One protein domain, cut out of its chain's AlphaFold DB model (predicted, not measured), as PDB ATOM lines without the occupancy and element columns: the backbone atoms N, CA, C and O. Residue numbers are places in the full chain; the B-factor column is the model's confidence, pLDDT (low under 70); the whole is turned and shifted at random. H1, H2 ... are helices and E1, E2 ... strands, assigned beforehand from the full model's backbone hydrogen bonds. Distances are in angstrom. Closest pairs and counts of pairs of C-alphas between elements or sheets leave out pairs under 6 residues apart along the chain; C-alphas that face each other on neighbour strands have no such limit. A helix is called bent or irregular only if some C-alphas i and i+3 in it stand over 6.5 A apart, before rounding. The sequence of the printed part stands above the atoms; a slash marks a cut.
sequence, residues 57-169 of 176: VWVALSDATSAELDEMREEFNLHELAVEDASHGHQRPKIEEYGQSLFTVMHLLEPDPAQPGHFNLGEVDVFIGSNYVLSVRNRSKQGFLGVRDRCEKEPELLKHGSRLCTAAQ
ATOM      1  N   VAL A  57     -22.468 -38.582  -0.439       77.56
ATOM      2  CA  VAL A  57     -21.323 -38.213  -1.289       77.56
ATOM      3  C   VAL A  57     -21.012 -39.334  -2.279       77.56
ATOM      4  O   VAL A  57     -20.700 -40.450  -1.875       77.56
ATOM      5  N   TRP A  58     -21.045 -39.034  -3.581       81.25
ATOM      6  CA  TRP A  58     -20.538 -39.941  -4.614       81.25
ATOM      7  C   TRP A  58     -19.204 -39.429  -5.158       81.25
ATOM      8  O   TRP A  58     -19.157 -38.387  -5.813       81.25
ATOM      9  N   VAL A  59     -18.128 -40.186  -4.937       82.88
ATOM     10  CA  VAL A  59     -16.812 -39.954  -5.551       82.88
ATOM     11  C   VAL A  59     -16.577 -40.953  -6.685       82.88
ATOM     12  O   VAL A  59     -16.751 -42.156  -6.512       82.88
ATOM     13  N   ALA A  60     -16.201 -40.469  -7.868       83.62
ATOM     14  CA  ALA A  60     -15.883 -41.318  -9.013       83.62
ATOM     15  C   ALA A  60     -14.451 -41.050  -9.474       83.62
ATOM     16  O   ALA A  60     -14.161 -39.972  -9.991       83.62
ATOM     17  N   LEU A  61     -13.577 -42.035  -9.282       82.88
ATOM     18  CA  LEU A  61     -12.189 -42.020  -9.716       82.88
ATOM     19  C   LEU A  61     -12.031 -42.820 -11.012       82.88
ATOM     20  O   LEU A  61     -12.681 -43.848 -11.216       82.88
ATOM     21  N   SER A  62     -11.154 -42.345 -11.889       83.50
ATOM     22  CA  SER A  62     -10.788 -43.018 -13.135       83.50
ATOM     23  C   SER A  62      -9.284 -43.218 -13.189       83.50
ATOM     24  O   SER A  62      -8.558 -42.240 -13.040       83.50
ATOM     25  N   ASP A  63      -8.864 -44.454 -13.440       80.00
ATOM     26  CA  ASP A  63      -7.478 -44.919 -13.466       80.00
ATOM     27  C   ASP A  63      -6.694 -44.377 -12.258       80.00
ATOM     28  O   ASP A  63      -5.664 -43.718 -12.404       80.00
ATOM     29  N   ALA A  64      -7.252 -44.608 -11.062       81.81
ATOM     30  CA  ALA A  64      -6.733 -44.069  -9.810       81.81
ATOM     31  C   ALA A  64      -5.343 -44.633  -9.508       81.81
ATOM     32  O   ALA A  64      -5.096 -45.837  -9.610       81.81
ATOM     33  N   THR A  65      -4.435 -43.760  -9.091       84.94
ATOM     34  CA  THR A  65      -3.119 -44.164  -8.603       84.94
ATOM     35  C   THR A  65      -3.221 -44.780  -7.209       84.94
ATOM     36  O   THR A  65      -4.143 -44.488  -6.447       84.94
ATOM     37  N   SER A  66      -2.235 -45.598  -6.828       84.75
ATOM     38  CA  SER A  66      -2.183 -46.183  -5.481       84.75
ATOM     39  C   SER A  66      -2.191 -45.115  -4.380       84.75
ATOM     40  O   SER A  66      -2.824 -45.306  -3.353       84.75
ATOM     41  N   ALA A  67      -1.546 -43.967  -4.622       83.75
ATOM     42  CA  ALA A  67      -1.529 -42.846  -3.687       83.75
ATOM     43  C   ALA A  67      -2.922 -42.218  -3.503       83.75
ATOM     44  O   ALA A  67      -3.328 -41.957  -2.377       83.75
ATOM     45  N   GLU A  68      -3.680 -42.024  -4.588       84.25
ATOM     46  CA  GLU A  68      -5.058 -41.517  -4.507       84.25
ATOM     47  C   GLU A  68      -5.982 -42.511  -3.795       84.25
ATOM     48  O   GLU A  68      -6.841 -42.112  -3.010       84.25
ATOM     49  N   LEU A  69      -5.798 -43.813  -4.031       85.19
ATOM     50  CA  LEU A  69      -6.544 -44.860  -3.332       85.19
ATOM     51  C   LEU A  69      -6.217 -44.905  -1.834       85.19
ATOM     52  O   LEU A  69      -7.129 -45.076  -1.025       85.19
ATOM     53  N   ASP A  70      -4.955 -44.695  -1.458       85.25
ATOM     54  CA  ASP A  70      -4.538 -44.585  -0.058       85.25
ATOM     55  C   ASP A  70      -5.121 -43.343   0.625       85.25
ATOM     56  O   ASP A  70      -5.585 -43.434   1.762       85.25
ATOM     57  N   GLU A  71      -5.186 -42.202  -0.065       86.56
ATOM     58  CA  GLU A  71      -5.884 -41.016   0.444       86.56
ATOM     59  C   GLU A  71      -7.374 -41.314   0.664       86.56
ATOM     60  O   GLU A  71      -7.915 -41.047   1.738       86.56
ATOM     61  N   MET A  72      -8.049 -41.941  -0.306       85.94
ATOM     62  CA  MET A  72      -9.459 -42.321  -0.151       85.94
ATOM     63  C   MET A  72      -9.670 -43.336   0.976       85.94
ATOM     64  O   MET A  72     -10.694 -43.279   1.663       85.94
ATOM     65  N   ARG A  73      -8.715 -44.247   1.198       86.94
ATOM     66  CA  ARG A  73      -8.738 -45.204   2.311       86.94
ATOM     67  C   ARG A  73      -8.824 -44.484   3.646       86.94
ATOM     68  O   ARG A  73      -9.655 -44.854   4.471       86.94
ATOM     69  N   GLU A  74      -7.993 -43.467   3.852       84.62
ATOM     70  CA  GLU A  74      -7.958 -42.690   5.095       84.62
ATOM     71  C   GLU A  74      -9.174 -41.767   5.240       84.62
ATOM     72  O   GLU A  74      -9.733 -41.643   6.333       84.62
ATOM     73  N   GLU A  75      -9.631 -41.164   4.142       82.31
ATOM     74  CA  GLU A  75     -10.766 -40.235   4.135       82.31
ATOM     75  C   GLU A  75     -12.114 -40.934   4.378       82.31
ATOM     76  O   GLU A  75     -12.937 -40.441   5.156       82.31
ATOM     77  N   PHE A  76     -12.334 -42.100   3.760       80.31
ATOM     78  CA  PHE A  76     -13.587 -42.863   3.844       80.31
ATOM     79  C   PHE A  76     -13.520 -44.069   4.789       80.31
ATOM     80  O   PHE A  76     -14.507 -44.803   4.919       80.31
ATOM     81  N   ASN A  77     -12.384 -44.259   5.471       83.25
ATOM     82  CA  ASN A  77     -12.107 -45.397   6.348       83.25
ATOM     83  C   ASN A  77     -12.372 -46.742   5.643       83.25
ATOM     84  O   ASN A  77     -13.091 -47.605   6.157       83.25
ATOM     85  N   LEU A  78     -11.841 -46.882   4.424       86.31
ATOM     86  CA  LEU A  78     -11.999 -48.086   3.608       86.31
ATOM     87  C   LEU A  78     -11.178 -49.235   4.195       86.31
ATOM     88  O   LEU A  78     -10.115 -49.033   4.784       86.31
ATOM     89  N   HIS A  79     -11.655 -50.460   3.993       87.31
ATOM     90  CA  HIS A  79     -10.923 -51.642   4.426       87.31
ATOM     91  C   HIS A  79      -9.654 -51.836   3.583       87.31
ATOM     92  O   HIS A  79      -9.716 -51.801   2.357       87.31
ATOM     93  N   GLU A  80      -8.522 -52.102   4.237       87.00
ATOM     94  CA  GLU A  80      -7.204 -52.237   3.594       87.00
ATOM     95  C   GLU A  80      -7.209 -53.264   2.454       87.00
ATOM     96  O   GLU A  80      -6.843 -52.926   1.335       87.00
ATOM     97  N   LEU A  81      -7.748 -54.465   2.699       87.38
ATOM     98  CA  LEU A  81      -7.879 -55.514   1.671       87.38
ATOM     99  C   LEU A  81      -8.693 -55.078   0.439       87.38
ATOM    100  O   LEU A  81      -8.373 -55.461  -0.680       87.38
ATOM    101  N   ALA A  82      -9.730 -54.260   0.626       86.50
ATOM    102  CA  ALA A  82     -10.562 -53.796  -0.481       86.50
ATOM    103  C   ALA A  82      -9.825 -52.753  -1.341       86.50
ATOM    104  O   ALA A  82      -9.974 -52.717  -2.561       86.50
ATOM    105  N   VAL A  83      -9.003 -51.915  -0.706       88.56
ATOM    106  CA  VAL A  83      -8.143 -50.941  -1.395       88.56
ATOM    107  C   VAL A  83      -6.998 -51.643  -2.119       88.56
ATOM    108  O   VAL A  83      -6.688 -51.298  -3.257       88.56
ATOM    109  N   GLU A  84      -6.412 -52.662  -1.491       86.62
ATOM    110  CA  GLU A  84      -5.411 -53.524  -2.110       86.62
ATOM    111  C   GLU A  84      -5.966 -54.185  -3.380       86.62
ATOM    112  O   GLU A  84      -5.315 -54.147  -4.423       86.62
ATOM    113  N   ASP A  85      -7.183 -54.724  -3.323       86.81
ATOM    114  CA  ASP A  85      -7.836 -55.343  -4.475       86.81
ATOM    115  C   ASP A  85      -8.117 -54.350  -5.606       86.81
ATOM    116  O   ASP A  85      -7.823 -54.656  -6.764       86.81
ATOM    117  N   ALA A  86      -8.608 -53.152  -5.281       85.75
ATOM    118  CA  ALA A  86      -8.847 -52.095  -6.268       85.75
ATOM    119  C   ALA A  86      -7.547 -51.557  -6.903       85.75
ATOM    120  O   ALA A  86      -7.541 -51.100  -8.047       85.75
ATOM    121  N   SER A  87      -6.431 -51.620  -6.169       85.31
ATOM    122  CA  SER A  87      -5.102 -51.212  -6.643       85.31
ATOM    123  C   SER A  87      -4.455 -52.267  -7.551       85.31
ATOM    124  O   SER A  87      -3.861 -51.931  -8.578       85.31
ATOM    125  N   HIS A  88      -4.582 -53.555  -7.212       81.25
ATOM    126  CA  HIS A  88      -4.045 -54.652  -8.026       81.25
ATOM    127  C   HIS A  88      -4.851 -54.876  -9.313       81.25
ATOM    128  O   HIS A  88      -4.276 -55.156 -10.373       81.25
ATOM    129  N   GLY A  89      -6.176 -54.747  -9.217       75.06
ATOM    130  CA  GLY A  89      -7.122 -54.981 -10.300       75.06
ATOM    131  C   GLY A  89      -7.091 -56.402 -10.875       75.06
ATOM    132  O   GLY A  89      -6.399 -57.298 -10.389       75.06
ATOM    133  N   HIS A  90      -7.846 -56.612 -11.958       72.25
ATOM    134  CA  HIS A  90      -8.102 -57.931 -12.567       72.25
ATOM    135  C   HIS A  90      -8.725 -58.953 -11.603       72.25
ATOM    136  O   HIS A  90      -8.526 -60.168 -11.744       72.25
ATOM    137  N   GLN A  91      -9.466 -58.473 -10.614       78.56
ATOM    138  CA  GLN A  91     -10.135 -59.339  -9.667       78.56
ATOM    139  C   GLN A  91     -11.357 -59.979 -10.326       78.56
ATOM    140  O   GLN A  91     -11.991 -59.444 -11.236       78.56
ATOM    141  N   ARG A  92     -11.715 -61.185  -9.880       83.69
ATOM    142  CA  ARG A  92     -12.982 -61.781 -10.325       83.69
ATOM    143  C   ARG A  92     -14.140 -60.954  -9.760       83.69
ATOM    144  O   ARG A  92     -14.043 -60.545  -8.603       83.69
ATOM    145  N   PRO A  93     -15.249 -60.771 -10.508       87.19
ATOM    146  CA  PRO A  93     -16.406 -60.063  -9.989       87.19
ATOM    147  C   PRO A  93     -16.874 -60.691  -8.680       87.19
ATOM    148  O   PRO A  93     -17.095 -61.905  -8.612       87.19
ATOM    149  N   LYS A  94     -16.979 -59.864  -7.643       86.19
ATOM    150  CA  LYS A  94     -17.259 -60.293  -6.274       86.19
ATOM    151  C   LYS A  94     -17.949 -59.190  -5.489       86.19
ATOM    152  O   LYS A  94     -17.895 -58.023  -5.867       86.19
ATOM    153  N   ILE A  95     -18.587 -59.584  -4.396       88.69
ATOM    154  CA  ILE A  95     -19.208 -58.686  -3.425       88.69
ATOM    155  C   ILE A  95     -18.743 -59.139  -2.045       88.69
ATOM    156  O   ILE A  95     -18.902 -60.311  -1.701       88.69
ATOM    157  N   GLU A  96     -18.168 -58.225  -1.273       86.56
ATOM    158  CA  GLU A  96     -17.615 -58.493   0.053       86.56
ATOM    159  C   GLU A  96     -18.075 -57.427   1.049       86.56
ATOM    160  O   GLU A  96     -18.105 -56.233   0.749       86.56
ATOM    161  N   GLU A  97     -18.459 -57.862   2.247       85.31
ATOM    162  CA  GLU A  97     -18.874 -56.977   3.333       85.31
ATOM    163  C   GLU A  97     -17.727 -56.780   4.325       85.31
ATOM    164  O   GLU A  97     -17.199 -57.737   4.893       85.31
ATOM    165  N   TYR A  98     -17.387 -55.519   4.581       83.19
ATOM    166  CA  TYR A  98     -16.371 -55.107   5.540       83.19
ATOM    167  C   TYR A  98     -16.995 -54.197   6.598       83.19
ATOM    168  O   TYR A  98     -17.079 -52.973   6.448       83.19
ATOM    169  N   GLY A  99     -17.455 -54.801   7.694       81.81
ATOM    170  CA  GLY A  99     -18.053 -54.085   8.820       81.81
ATOM    171  C   GLY A  99     -19.354 -53.370   8.442       81.81
ATOM    172  O   GLY A  99     -20.415 -53.982   8.412       81.81
ATOM    173  N   GLN A 100     -19.283 -52.057   8.214       76.25
ATOM    174  CA  GLN A 100     -20.413 -51.219   7.776       76.25
ATOM    175  C   GLN A 100     -20.267 -50.736   6.323       76.25
ATOM    176  O   GLN A 100     -21.064 -49.922   5.861       76.25
ATOM    177  N   SER A 101     -19.252 -51.228   5.612       79.62
ATOM    178  CA  SER A 101     -18.984 -50.915   4.211       79.62
ATOM    179  C   SER A 101     -19.125 -52.162   3.339       79.62
ATOM    180  O   SER A 101     -18.884 -53.279   3.792       79.62
ATOM    181  N   LEU A 102     -19.541 -51.972   2.095       86.19
ATOM    182  CA  LEU A 102     -19.665 -53.007   1.078       86.19
ATOM    183  C   LEU A 102     -18.676 -52.693  -0.046       86.19
ATOM    184  O   LEU A 102     -18.601 -51.555  -0.505       86.19
ATOM    185  N   PHE A 103     -17.936 -53.703  -0.483       88.81
ATOM    186  CA  PHE A 103     -17.019 -53.639  -1.608       88.81
ATOM    187  C   PHE A 103     -17.538 -54.529  -2.734       88.81
ATOM    188  O   PHE A 103     -18.013 -55.642  -2.499       88.81
ATOM    189  N   THR A 104     -17.515 -54.041  -3.968       87.94
ATOM    190  CA  THR A 104     -17.991 -54.781  -5.137       87.94
ATOM    191  C   THR A 104     -17.061 -54.566  -6.315       87.94
ATOM    192  O   THR A 104     -16.800 -53.428  -6.679       87.94
ATOM    193  N   VAL A 105     -16.636 -55.659  -6.943       88.19
ATOM    194  CA  VAL A 105     -15.839 -55.662  -8.175       88.19
ATOM    195  C   VAL A 105     -16.733 -56.093  -9.330       88.19
ATOM    196  O   VAL A 105     -17.410 -57.124  -9.248       88.19
ATOM    197  N   MET A 106     -16.729 -55.337 -10.423       87.00
ATOM    198  CA  MET A 106     -17.475 -55.641 -11.644       87.00
ATOM    199  C   MET A 106     -16.597 -55.482 -12.880       87.00
ATOM    200  O   MET A 106     -15.782 -54.572 -12.976       87.00
ATOM    201  N   HIS A 107     -16.831 -56.333 -13.876       84.31
ATOM    202  CA  HIS A 107     -16.219 -56.194 -15.191       84.31
ATOM    203  C   HIS A 107     -17.147 -55.466 -16.159       84.31
ATOM    204  O   HIS A 107     -18.340 -55.767 -16.238       84.31
ATOM    205  N   LEU A 108     -16.580 -54.551 -16.940       78.88
ATOM    206  CA  LEU A 108     -17.261 -53.853 -18.020       78.88
ATOM    207  C   LEU A 108     -16.752 -54.399 -19.349       78.88
ATOM    208  O   LEU A 108     -15.551 -54.408 -19.605       78.88
ATOM    209  N   LEU A 109     -17.669 -54.846 -20.202       80.62
ATOM    210  CA  LEU A 109     -17.348 -55.241 -21.570       80.62
ATOM    211  C   LEU A 109     -17.668 -54.076 -22.499       80.62
ATOM    212  O   LEU A 109     -18.833 -53.748 -22.719       80.62
ATOM    213  N   GLU A 110     -16.630 -53.455 -23.045       76.06
ATOM    214  CA  GLU A 110     -16.757 -52.339 -23.979       76.06
ATOM    215  C   GLU A 110     -16.380 -52.797 -25.388       76.06
ATOM    216  O   GLU A 110     -15.321 -53.393 -25.554       76.06
ATOM    217  N   PRO A 111     -17.180 -52.520 -26.431       79.12
ATOM    218  CA  PRO A 111     -16.768 -52.793 -27.805       79.12
ATOM    219  C   PRO A 111     -15.450 -52.078 -28.129       79.12
ATOM    220  O   PRO A 111     -15.308 -50.891 -27.829       79.12
ATOM    221  N   ASP A 112     -14.490 -52.772 -28.745       79.69
ATOM    222  CA  ASP A 112     -13.236 -52.153 -29.173       79.69
ATOM    223  C   ASP A 112     -13.457 -51.360 -30.473       79.69
ATOM    224  O   ASP A 112     -13.687 -51.963 -31.527       79.69
ATOM    225  N   PRO A 113     -13.368 -50.013 -30.459       77.56
ATOM    226  CA  PRO A 113     -13.525 -49.221 -31.675       77.56
ATOM    227  C   PRO A 113     -12.406 -49.477 -32.695       77.56
ATOM    228  O   PRO A 113     -12.589 -49.185 -33.875       77.56
ATOM    229  N   ALA A 114     -11.254 -50.007 -32.265       83.25
ATOM    230  CA  ALA A 114     -10.151 -50.345 -33.158       83.25
ATOM    231  C   ALA A 114     -10.326 -51.715 -33.836       83.25
ATOM    232  O   ALA A 114      -9.755 -51.936 -34.904       83.25
ATOM    233  N   GLN A 115     -11.103 -52.628 -33.242       82.31
ATOM    234  CA  GLN A 115     -11.266 -54.009 -33.707       82.31
ATOM    235  C   GLN A 115     -12.743 -54.439 -33.633       82.31
ATOM    236  O   GLN A 115     -13.199 -54.942 -32.604       82.31
ATOM    237  N   PRO A 116     -13.508 -54.284 -34.729       84.25
ATOM    238  CA  PRO A 116     -14.910 -54.689 -34.777       84.25
ATOM    239  C   PRO A 116     -15.094 -56.168 -34.407       84.25
ATOM    240  O   PRO A 116     -14.457 -57.043 -34.988       84.25
ATOM    241  N   GLY A 117     -15.975 -56.446 -33.442       82.12
ATOM    242  CA  GLY A 117     -16.227 -57.799 -32.925       82.12
ATOM    243  C   GLY A 117     -15.366 -58.202 -31.722       82.12
ATOM    244  O   GLY A 117     -15.617 -59.253 -31.136       82.12
ATOM    245  N   HIS A 118     -14.401 -57.370 -31.318       82.06
ATOM    246  CA  HIS A 118     -13.645 -57.540 -30.079       82.06
ATOM    247  C   HIS A 118     -14.208 -56.653 -28.963       82.06
ATOM    248  O   HIS A 118     -14.793 -55.598 -29.216       82.06
ATOM    249  N   PHE A 119     -14.013 -57.089 -27.719       79.94
ATOM    250  CA  PHE A 119     -14.399 -56.348 -26.523       79.94
ATOM    251  C   PHE A 119     -13.169 -56.079 -25.658       79.94
ATOM    252  O   PHE A 119     -12.359 -56.975 -25.419       79.94
ATOM    253  N   ASN A 120     -13.059 -54.851 -25.172       79.69
ATOM    254  CA  ASN A 120     -12.153 -54.456 -24.111       79.69
ATOM    255  C   ASN A 120     -12.788 -54.800 -22.761       79.69
ATOM    256  O   ASN A 120     -13.967 -54.524 -22.530       79.69
ATOM    257  N   LEU A 121     -11.991 -55.399 -21.879       80.69
ATOM    258  CA  LEU A 121     -12.381 -55.689 -20.508       80.69
ATOM    259  C   LEU A 121     -11.921 -54.539 -19.607       80.69
ATOM    260  O   LEU A 121     -10.727 -54.381 -19.359       80.69
ATOM    261  N   GLY A 122     -12.876 -53.744 -19.141       82.12
ATOM    262  CA  GLY A 122     -12.693 -52.778 -18.068       82.12
ATOM    263  C   GLY A 122     -13.090 -53.364 -16.717       82.12
ATOM    264  O   GLY A 122     -13.768 -54.390 -16.636       82.12
ATOM    265  N   GLU A 123     -12.698 -52.682 -15.652       82.94
ATOM    266  CA  GLU A 123     -13.020 -53.046 -14.275       82.94
ATOM    267  C   GLU A 123     -13.545 -51.819 -13.531       82.94
ATOM    268  O   GLU A 123     -13.070 -50.698 -13.741       82.94
ATOM    269  N   VAL A 124     -14.566 -52.026 -12.705       87.06
ATOM    270  CA  VAL A 124     -15.104 -51.020 -11.794       87.06
ATOM    271  C   VAL A 124     -15.228 -51.631 -10.413       87.06
ATOM    272  O   VAL A 124     -15.970 -52.595 -10.212       87.06
ATOM    273  N   ASP A 125     -14.566 -50.982  -9.470       89.06
ATOM    274  CA  ASP A 125     -14.637 -51.274  -8.052       89.06
ATOM    275  C   ASP A 125     -15.532 -50.239  -7.380       89.06
ATOM    276  O   ASP A 125     -15.434 -49.039  -7.644       89.06
ATOM    277  N   VAL A 126     -16.441 -50.683  -6.520       88.00
ATOM    278  CA  VAL A 126     -17.406 -49.817  -5.842       88.00
ATOM    279  C   VAL A 126     -17.363 -50.079  -4.346       88.00
ATOM    280  O   VAL A 126     -17.605 -51.193  -3.887       88.00
ATOM    281  N   PHE A 127     -17.097 -49.022  -3.590       87.81
ATOM    282  CA  PHE A 127     -17.148 -48.967  -2.139       87.81
ATOM    283  C   PHE A 127     -18.409 -48.221  -1.718       87.81
ATOM    284  O   PHE A 127     -18.710 -47.131  -2.203       87.81
ATOM    285  N   ILE A 128     -19.156 -48.814  -0.804       84.81
ATOM    286  CA  ILE A 128     -20.494 -48.386  -0.418       84.81
ATOM    287  C   ILE A 128     -20.507 -48.310   1.105       84.81
ATOM    288  O   ILE A 128     -20.416 -49.334   1.776       84.81
ATOM    289  N   GLY A 129     -20.605 -47.103   1.658       82.94
ATOM    290  CA  GLY A 129     -20.727 -46.863   3.099       82.94
ATOM    291  C   GLY A 129     -22.062 -46.217   3.459       82.94
ATOM    292  O   GLY A 129     -22.893 -45.963   2.591       82.94
ATOM    293  N   SER A 130     -22.287 -45.918   4.737       76.69
ATOM    294  CA  SER A 130     -23.579 -45.393   5.218       76.69
ATOM    295  C   SER A 130     -24.011 -44.075   4.559       76.69
ATOM    296  O   SER A 130     -25.204 -43.826   4.421       76.69
ATOM    297  N   ASN A 131     -23.058 -43.247   4.129       78.38
ATOM    298  CA  ASN A 131     -23.289 -41.925   3.540       78.38
ATOM    299  C   ASN A 131     -22.424 -41.648   2.297       78.38
ATOM    300  O   ASN A 131     -22.326 -40.499   1.863       78.38
ATOM    301  N   TYR A 132     -21.790 -42.671   1.718       80.94
ATOM    302  CA  TYR A 132     -20.952 -42.492   0.537       80.94
ATOM    303  C   TYR A 132     -21.032 -43.658  -0.446       80.94
ATOM    304  O   TYR A 132     -21.289 -44.805  -0.069       80.94
ATOM    305  N   VAL A 133     -20.755 -43.343  -1.708       84.88
ATOM    306  CA  VAL A 133     -20.405 -44.300  -2.758       84.88
ATOM    307  C   VAL A 133     -19.112 -43.821  -3.406       84.88
ATOM    308  O   VAL A 133     -19.051 -42.722  -3.948       84.88
ATOM    309  N   LEU A 134     -18.066 -44.634  -3.351       85.94
ATOM    310  CA  LEU A 134     -16.818 -44.397  -4.064       85.94
ATOM    311  C   LEU A 134     -16.709 -45.441  -5.169       85.94
ATOM    312  O   LEU A 134     -16.739 -46.632  -4.897       85.94
ATOM    313  N   SER A 135     -16.582 -45.004  -6.412       87.31
ATOM    314  CA  SER A 135     -16.361 -45.886  -7.556       87.31
ATOM    315  C   SER A 135     -14.992 -45.618  -8.162       87.31
ATOM    316  O   SER A 135     -14.702 -44.468  -8.491       87.31
ATOM    317  N   VAL A 136     -14.192 -46.658  -8.349       86.75
ATOM    318  CA  VAL A 136     -12.877 -46.626  -8.988       86.75
ATOM    319  C   VAL A 136     -12.991 -47.393 -10.291       86.75
ATOM    320  O   VAL A 136     -13.463 -48.523 -10.313       86.75
ATOM    321  N   ARG A 137     -12.608 -46.769 -11.400       84.25
ATOM    322  CA  ARG A 137     -12.654 -47.398 -12.717       84.25
ATOM    323  C   ARG A 137     -11.254 -47.576 -13.251       84.25
ATOM    324  O   ARG A 137     -10.564 -46.581 -13.413       84.25
ATOM    325  N   ASN A 138     -10.909 -48.794 -13.639       78.81
ATOM    326  CA  ASN A 138      -9.635 -49.102 -14.266       78.81
ATOM    327  C   ASN A 138      -9.863 -49.584 -15.701       78.81
ATOM    328  O   ASN A 138     -10.696 -50.460 -15.962       78.81
ATOM    329  N   ARG A 139      -9.090 -49.041 -16.650       68.94
ATOM    330  CA  ARG A 139      -8.999 -49.533 -18.042       68.94
ATOM    331  C   ARG A 139     -10.326 -49.545 -18.815       68.94
ATOM    332  O   ARG A 139     -10.503 -50.344 -19.730       68.94
ATOM    333  N   SER A 140     -11.246 -48.643 -18.485       62.38
ATOM    334  CA  SER A 140     -12.509 -48.455 -19.209       62.38
ATOM    335  C   SER A 140     -12.576 -47.045 -19.794       62.38
ATOM    336  O   SER A 140     -12.286 -46.052 -19.115       62.38
ATOM    337  N   LYS A 141     -12.920 -46.967 -21.087       58.12
ATOM    338  CA  LYS A 141     -12.957 -45.720 -21.866       58.12
ATOM    339  C   LYS A 141     -14.330 -45.056 -21.817       58.12
ATOM    340  O   LYS A 141     -14.433 -43.879 -22.163       58.12
ATOM    341  N   GLN A 142     -15.375 -45.771 -21.404       54.69
ATOM    342  CA  GLN A 142     -16.705 -45.198 -21.247       54.69
ATOM    343  C   GLN A 142     -16.896 -44.640 -19.828       54.69
ATOM    344  O   GLN A 142     -16.618 -45.278 -18.814       54.69
ATOM    345  N   GLY A 143     -17.369 -43.392 -19.756       52.44
ATOM    346  CA  GLY A 143     -17.857 -42.785 -18.515       52.44
ATOM    347  C   GLY A 143     -19.013 -43.592 -17.910       52.44
ATOM    348  O   GLY A 143     -19.621 -44.400 -18.606       52.44
ATOM    349  N   PHE A 144     -19.378 -43.329 -16.646       50.41
ATOM    350  CA  PHE A 144     -20.661 -43.774 -16.075       50.41
ATOM    351  C   PHE A 144     -21.832 -43.104 -16.823       50.41
ATOM    352  O   PHE A 144     -22.494 -42.208 -16.305       50.41
ATOM    353  N   LEU A 145     -22.088 -43.506 -18.065       46.56
ATOM    354  CA  LEU A 145     -23.193 -43.026 -18.883       46.56
ATOM    355  C   LEU A 145     -24.440 -43.834 -18.518       46.56
ATOM    356  O   LEU A 145     -24.861 -44.728 -19.242       46.56
ATOM    357  N   GLY A 146     -25.004 -43.543 -17.343       45.97
ATOM    358  CA  GLY A 146     -26.366 -43.962 -17.016       45.97
ATOM    359  C   GLY A 146     -26.648 -44.208 -15.539       45.97
ATOM    360  O   GLY A 146     -27.736 -43.873 -15.089       45.97
ATOM    361  N   VAL A 147     -25.702 -44.753 -14.764       52.62
ATOM    362  CA  VAL A 147     -25.974 -45.103 -13.352       52.62
ATOM    363  C   VAL A 147     -26.041 -43.851 -12.479       52.62
ATOM    364  O   VAL A 147     -27.005 -43.683 -11.739       52.62
ATOM    365  N   ARG A 148     -25.081 -42.929 -12.636       50.00
ATOM    366  CA  ARG A 148     -25.101 -41.624 -11.961       50.00
ATOM    367  C   ARG A 148     -26.345 -40.824 -12.342       50.00
ATOM    368  O   ARG A 148     -27.105 -40.442 -11.465       50.00
ATOM    369  N   ASP A 149     -26.607 -40.688 -13.641       45.44
ATOM    370  CA  ASP A 149     -27.808 -40.029 -14.169       45.44
ATOM    371  C   ASP A 149     -29.113 -40.621 -13.618       45.44
ATOM    372  O   ASP A 149     -30.067 -39.884 -13.393       45.44
ATOM    373  N   ARG A 150     -29.190 -41.944 -13.420       50.53
ATOM    374  CA  ARG A 150     -30.397 -42.609 -12.907       50.53
ATOM    375  C   ARG A 150     -30.546 -42.445 -11.395       50.53
ATOM    376  O   ARG A 150     -31.648 -42.177 -10.936       50.53
ATOM    377  N   CYS A 151     -29.452 -42.517 -10.638       47.94
ATOM    378  CA  CYS A 151     -29.452 -42.197  -9.207       47.94
ATOM    379  C   CYS A 151     -29.761 -40.713  -8.945       47.94
ATOM    380  O   CYS A 151     -30.442 -40.402  -7.975       47.94
ATOM    381  N   GLU A 152     -29.321 -39.805  -9.820       50.09
ATOM    382  CA  GLU A 152     -29.654 -38.374  -9.759       50.09
ATOM    383  C   GLU A 152     -31.108 -38.090 -10.189       50.09
ATOM    384  O   GLU A 152     -31.733 -37.167  -9.667       50.09
ATOM    385  N   LYS A 153     -31.681 -38.887 -11.106       42.97
ATOM    386  CA  LYS A 153     -33.075 -38.746 -11.580       42.97
ATOM    387  C   LYS A 153     -34.120 -39.402 -10.673       42.97
ATOM    388  O   LYS A 153     -35.292 -39.045 -10.773       42.97
ATOM    389  N   GLU A 154     -33.727 -40.313  -9.785       38.97
ATOM    390  CA  GLU A 154     -34.641 -41.035  -8.886       38.97
ATOM    391  C   GLU A 154     -34.264 -40.842  -7.399       38.97
ATOM    392  O   GLU A 154     -33.768 -41.765  -6.748       38.97
ATOM    393  N   PRO A 155     -34.533 -39.658  -6.810       44.22
ATOM    394  CA  PRO A 155     -34.182 -39.346  -5.419       44.22
ATOM    395  C   PRO A 155     -34.901 -40.213  -4.372       44.22
ATOM    396  O   PRO A 155     -34.458 -40.292  -3.228       44.22
ATOM    397  N   GLU A 156     -35.981 -40.907  -4.743       37.62
ATOM    398  CA  GLU A 156     -36.639 -41.902  -3.882       37.62
ATOM    399  C   GLU A 156     -35.765 -43.153  -3.654       37.62
ATOM    400  O   GLU A 156     -35.878 -43.785  -2.607       37.62
ATOM    401  N   LEU A 157     -34.835 -43.476  -4.565       44.19
ATOM    402  CA  LEU A 157     -33.874 -44.575  -4.388       44.19
ATOM    403  C   LEU A 157     -32.711 -44.185  -3.460       44.19
ATOM    404  O   LEU A 157     -32.178 -45.035  -2.749       44.19
ATOM    405  N   LEU A 158     -32.366 -42.893  -3.403       43.44
ATOM    406  CA  LEU A 158     -31.371 -42.346  -2.470       43.44
ATOM    407  C   LEU A 158     -31.857 -42.376  -1.010       43.44
ATOM    408  O   LEU A 158     -31.039 -42.434  -0.093       43.44
ATOM    409  N   LYS A 159     -33.177 -42.424  -0.773       38.06
ATOM    410  CA  LYS A 159     -33.767 -42.559   0.574       38.06
ATOM    411  C   LYS A 159     -33.568 -43.938   1.209       38.06
ATOM    412  O   LYS A 159     -33.869 -44.101   2.388       38.06
ATOM    413  N   HIS A 160     -33.123 -44.950   0.462       42.41
ATOM    414  CA  HIS A 160     -32.890 -46.308   0.986       42.41
ATOM    415  C   HIS A 160     -31.405 -46.612   1.238       42.41
ATOM    416  O   HIS A 160     -31.047 -47.730   1.612       42.41
ATOM    417  N   GLY A 161     -30.550 -45.594   1.106       45.31
ATOM    418  CA  GLY A 161     -29.118 -45.698   1.337       45.31
ATOM    419  C   GLY A 161     -28.358 -46.339   0.176       45.31
ATOM    420  O   GLY A 161     -28.911 -46.807  -0.818       45.31
ATOM    421  N   SER A 162     -27.039 -46.363   0.328       47.31
ATOM    422  CA  SER A 162     -26.048 -46.745  -0.685       47.31
ATOM    423  C   SER A 162     -26.139 -48.206  -1.172       47.31
ATOM    424  O   SER A 162     -25.560 -48.554  -2.198       47.31
ATOM    425  N   ARG A 163     -26.925 -49.057  -0.497       40.06
ATOM    426  CA  ARG A 163     -27.107 -50.489  -0.805       40.06
ATOM    427  C   ARG A 163     -27.807 -50.786  -2.137       40.06
ATOM    428  O   ARG A 163     -27.713 -51.914  -2.612       40.06
ATOM    429  N   LEU A 164     -28.517 -49.828  -2.737       41.28
ATOM    430  CA  LEU A 164     -29.328 -50.103  -3.931       41.28
ATOM    431  C   LEU A 164     -28.586 -49.886  -5.263       41.28
ATOM    432  O   LEU A 164     -28.968 -50.470  -6.277       41.28
ATOM    433  N   CYS A 165     -27.507 -49.095  -5.281       42.41
ATOM    434  CA  CYS A 165     -26.779 -48.779  -6.519       42.41
ATOM    435  C   CYS A 165     -26.142 -50.019  -7.177       42.41
ATOM    436  O   CYS A 165     -25.942 -50.033  -8.391       42.41
ATOM    437  N   THR A 166     -25.906 -51.089  -6.412       43.25
ATOM    438  CA  THR A 166     -25.357 -52.366  -6.896       43.25
ATOM    439  C   THR A 166     -26.358 -53.188  -7.724       43.25
ATOM    440  O   THR A 166     -25.955 -54.082  -8.459       43.25
ATOM    441  N   ALA A 167     -27.664 -52.891  -7.666       40.22
ATOM    442  CA  ALA A 167     -28.697 -53.639  -8.399       40.22
ATOM    443  C   ALA A 167     -28.911 -53.156  -9.850       40.22
ATOM    444  O   ALA A 167     -29.752 -53.690 -10.575       40.22
ATOM    445  N   ALA A 168     -28.163 -52.147 -10.301       39.81
ATOM    446  CA  ALA A 168     -28.282 -51.569 -11.635       39.81
ATOM    447  C   ALA A 168     -27.556 -52.395 -12.716       39.81
ATOM    448  O   ALA A 168     -26.760 -51.862 -13.484       39.81
ATOM    449  N   GLN A 169     -27.857 -53.691 -12.812       33.38
ATOM    450  CA  GLN A 169     -27.481 -54.506 -13.967       33.38
ATOM    451  C   GLN A 169     -28.224 -53.968 -15.210       33.38
ATOM    452  O   GLN A 169     -29.428 -53.689 -15.121       33.38
TER     453      GLN A 169
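This is residues 57 to 169 of the 176 residues of the protein "DUF2474 family protein" of Comamonas thiooxydans (UniProt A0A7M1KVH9). One twisted sheet of five strands runs through the domain as a slab, with the helical hairpin of H1 and H2 over one face and H5, a short irregular helix, over the opposite face. Beyond H5, on its far side from the sheet, lie the short helices H3 and H4, loosely placed, while the long hairpin of E3 and E4 runs on past the other strands and makes the longest axis. The printed part has 113 residues, with five named helices and five named strands in the order E1 H1 H2 E2 E3 E4 E5 H3 H4 H5. The sheet is mixed, in the order E1 E5 E4 E3 E2, and the class is mixed, helices and strands. The whole is compact, with a radius of gyration of the C-alphas of 14.3 A and spans of 42 by 33 by 21 A.

E1, residues 57 to 62, is an edge strand and the parallel neighbour of E5, residues 132 to 138, at 7 degrees, with N 59 and O 133 2.9 A apart, within hydrogen-bond range. H1, residues 66 to 76, is on the sheet at a height of 10.2 A and lies over E5, running along the strands at 6 degrees to E5 on the local plane. H2, residues 80 to 88, touches H1, the closest C-alphas being those of Ser 66 and Ser 87, 5.9 A apart; the two form a helical hairpin, at a shallow tilt of 30 degrees, opposite ways. On the same face as H1, H2 lies over E3, residues 101 to 111, and E4, residues 119 to 128, at a height of 9.1 A. E2, residues 94 to 98, is the other edge strand and forms a hairpin with E3, with N 96 and O 103 2.9 A apart. E3 and E4 form a hairpin at 162 degrees, with N 108 and O 122 2.8 A apart. E4 and E5 form a hairpin too, with N 127 and O 134 2.7 A apart. E2, E3, E4 and E5 are a meander, each strand the antiparallel neighbour of the one before. H3, residues 147 to 153, and H4, residues 155 to 158, are not on the sheet. H5, residues 162 to 167, is on the face opposite to H1 and H2, at a height of 8.4 A over the sheet, and lies over E4; the C-alphas of Ile 128 and Ser 162, the closest of E4 and H5, are 5.8 A apart. H3 and H5 are close but not clearly touching, with the C-alphas of Cys 151 and Cys 165 closest at 7.6 A. In H1, H2 and H3 every O i to N i+4 pair is within hydrogen-bond range; in H5 0 of 2 are, with 1 of 3 O i to N i+3 pairs, and H4 is too short for an i+4 pair.

C-alpha 57, where E1 begins, is at (-21.323, -38.213, -1.289). From first to last C-alpha E1 measures 16.6 A, H1 15.1 A, H2 12.3 A and E2 12.9 A. E3 measures 32.1 A and ends at C-alpha 111, (-16.768, -52.793, -27.805). E4 measures 28.0 A and E5 19.8 A. H3, H4 and H5 are shorter, and H5 ends at C-alpha 167, (-28.697, -53.639, -8.399). H5 is irregular, but only just: C-alphas 163 and 166 are 6.6 A apart.

The two C-alphas farthest apart are those of Gly 99 and Pro 116, 43.7 A. The printed part has no cut and no long link; E3 to E4 and E5 to H3 are short links, the others tight. The mean pLDDT of the printed part is 73.3, and residues 139 to 169 are under 70.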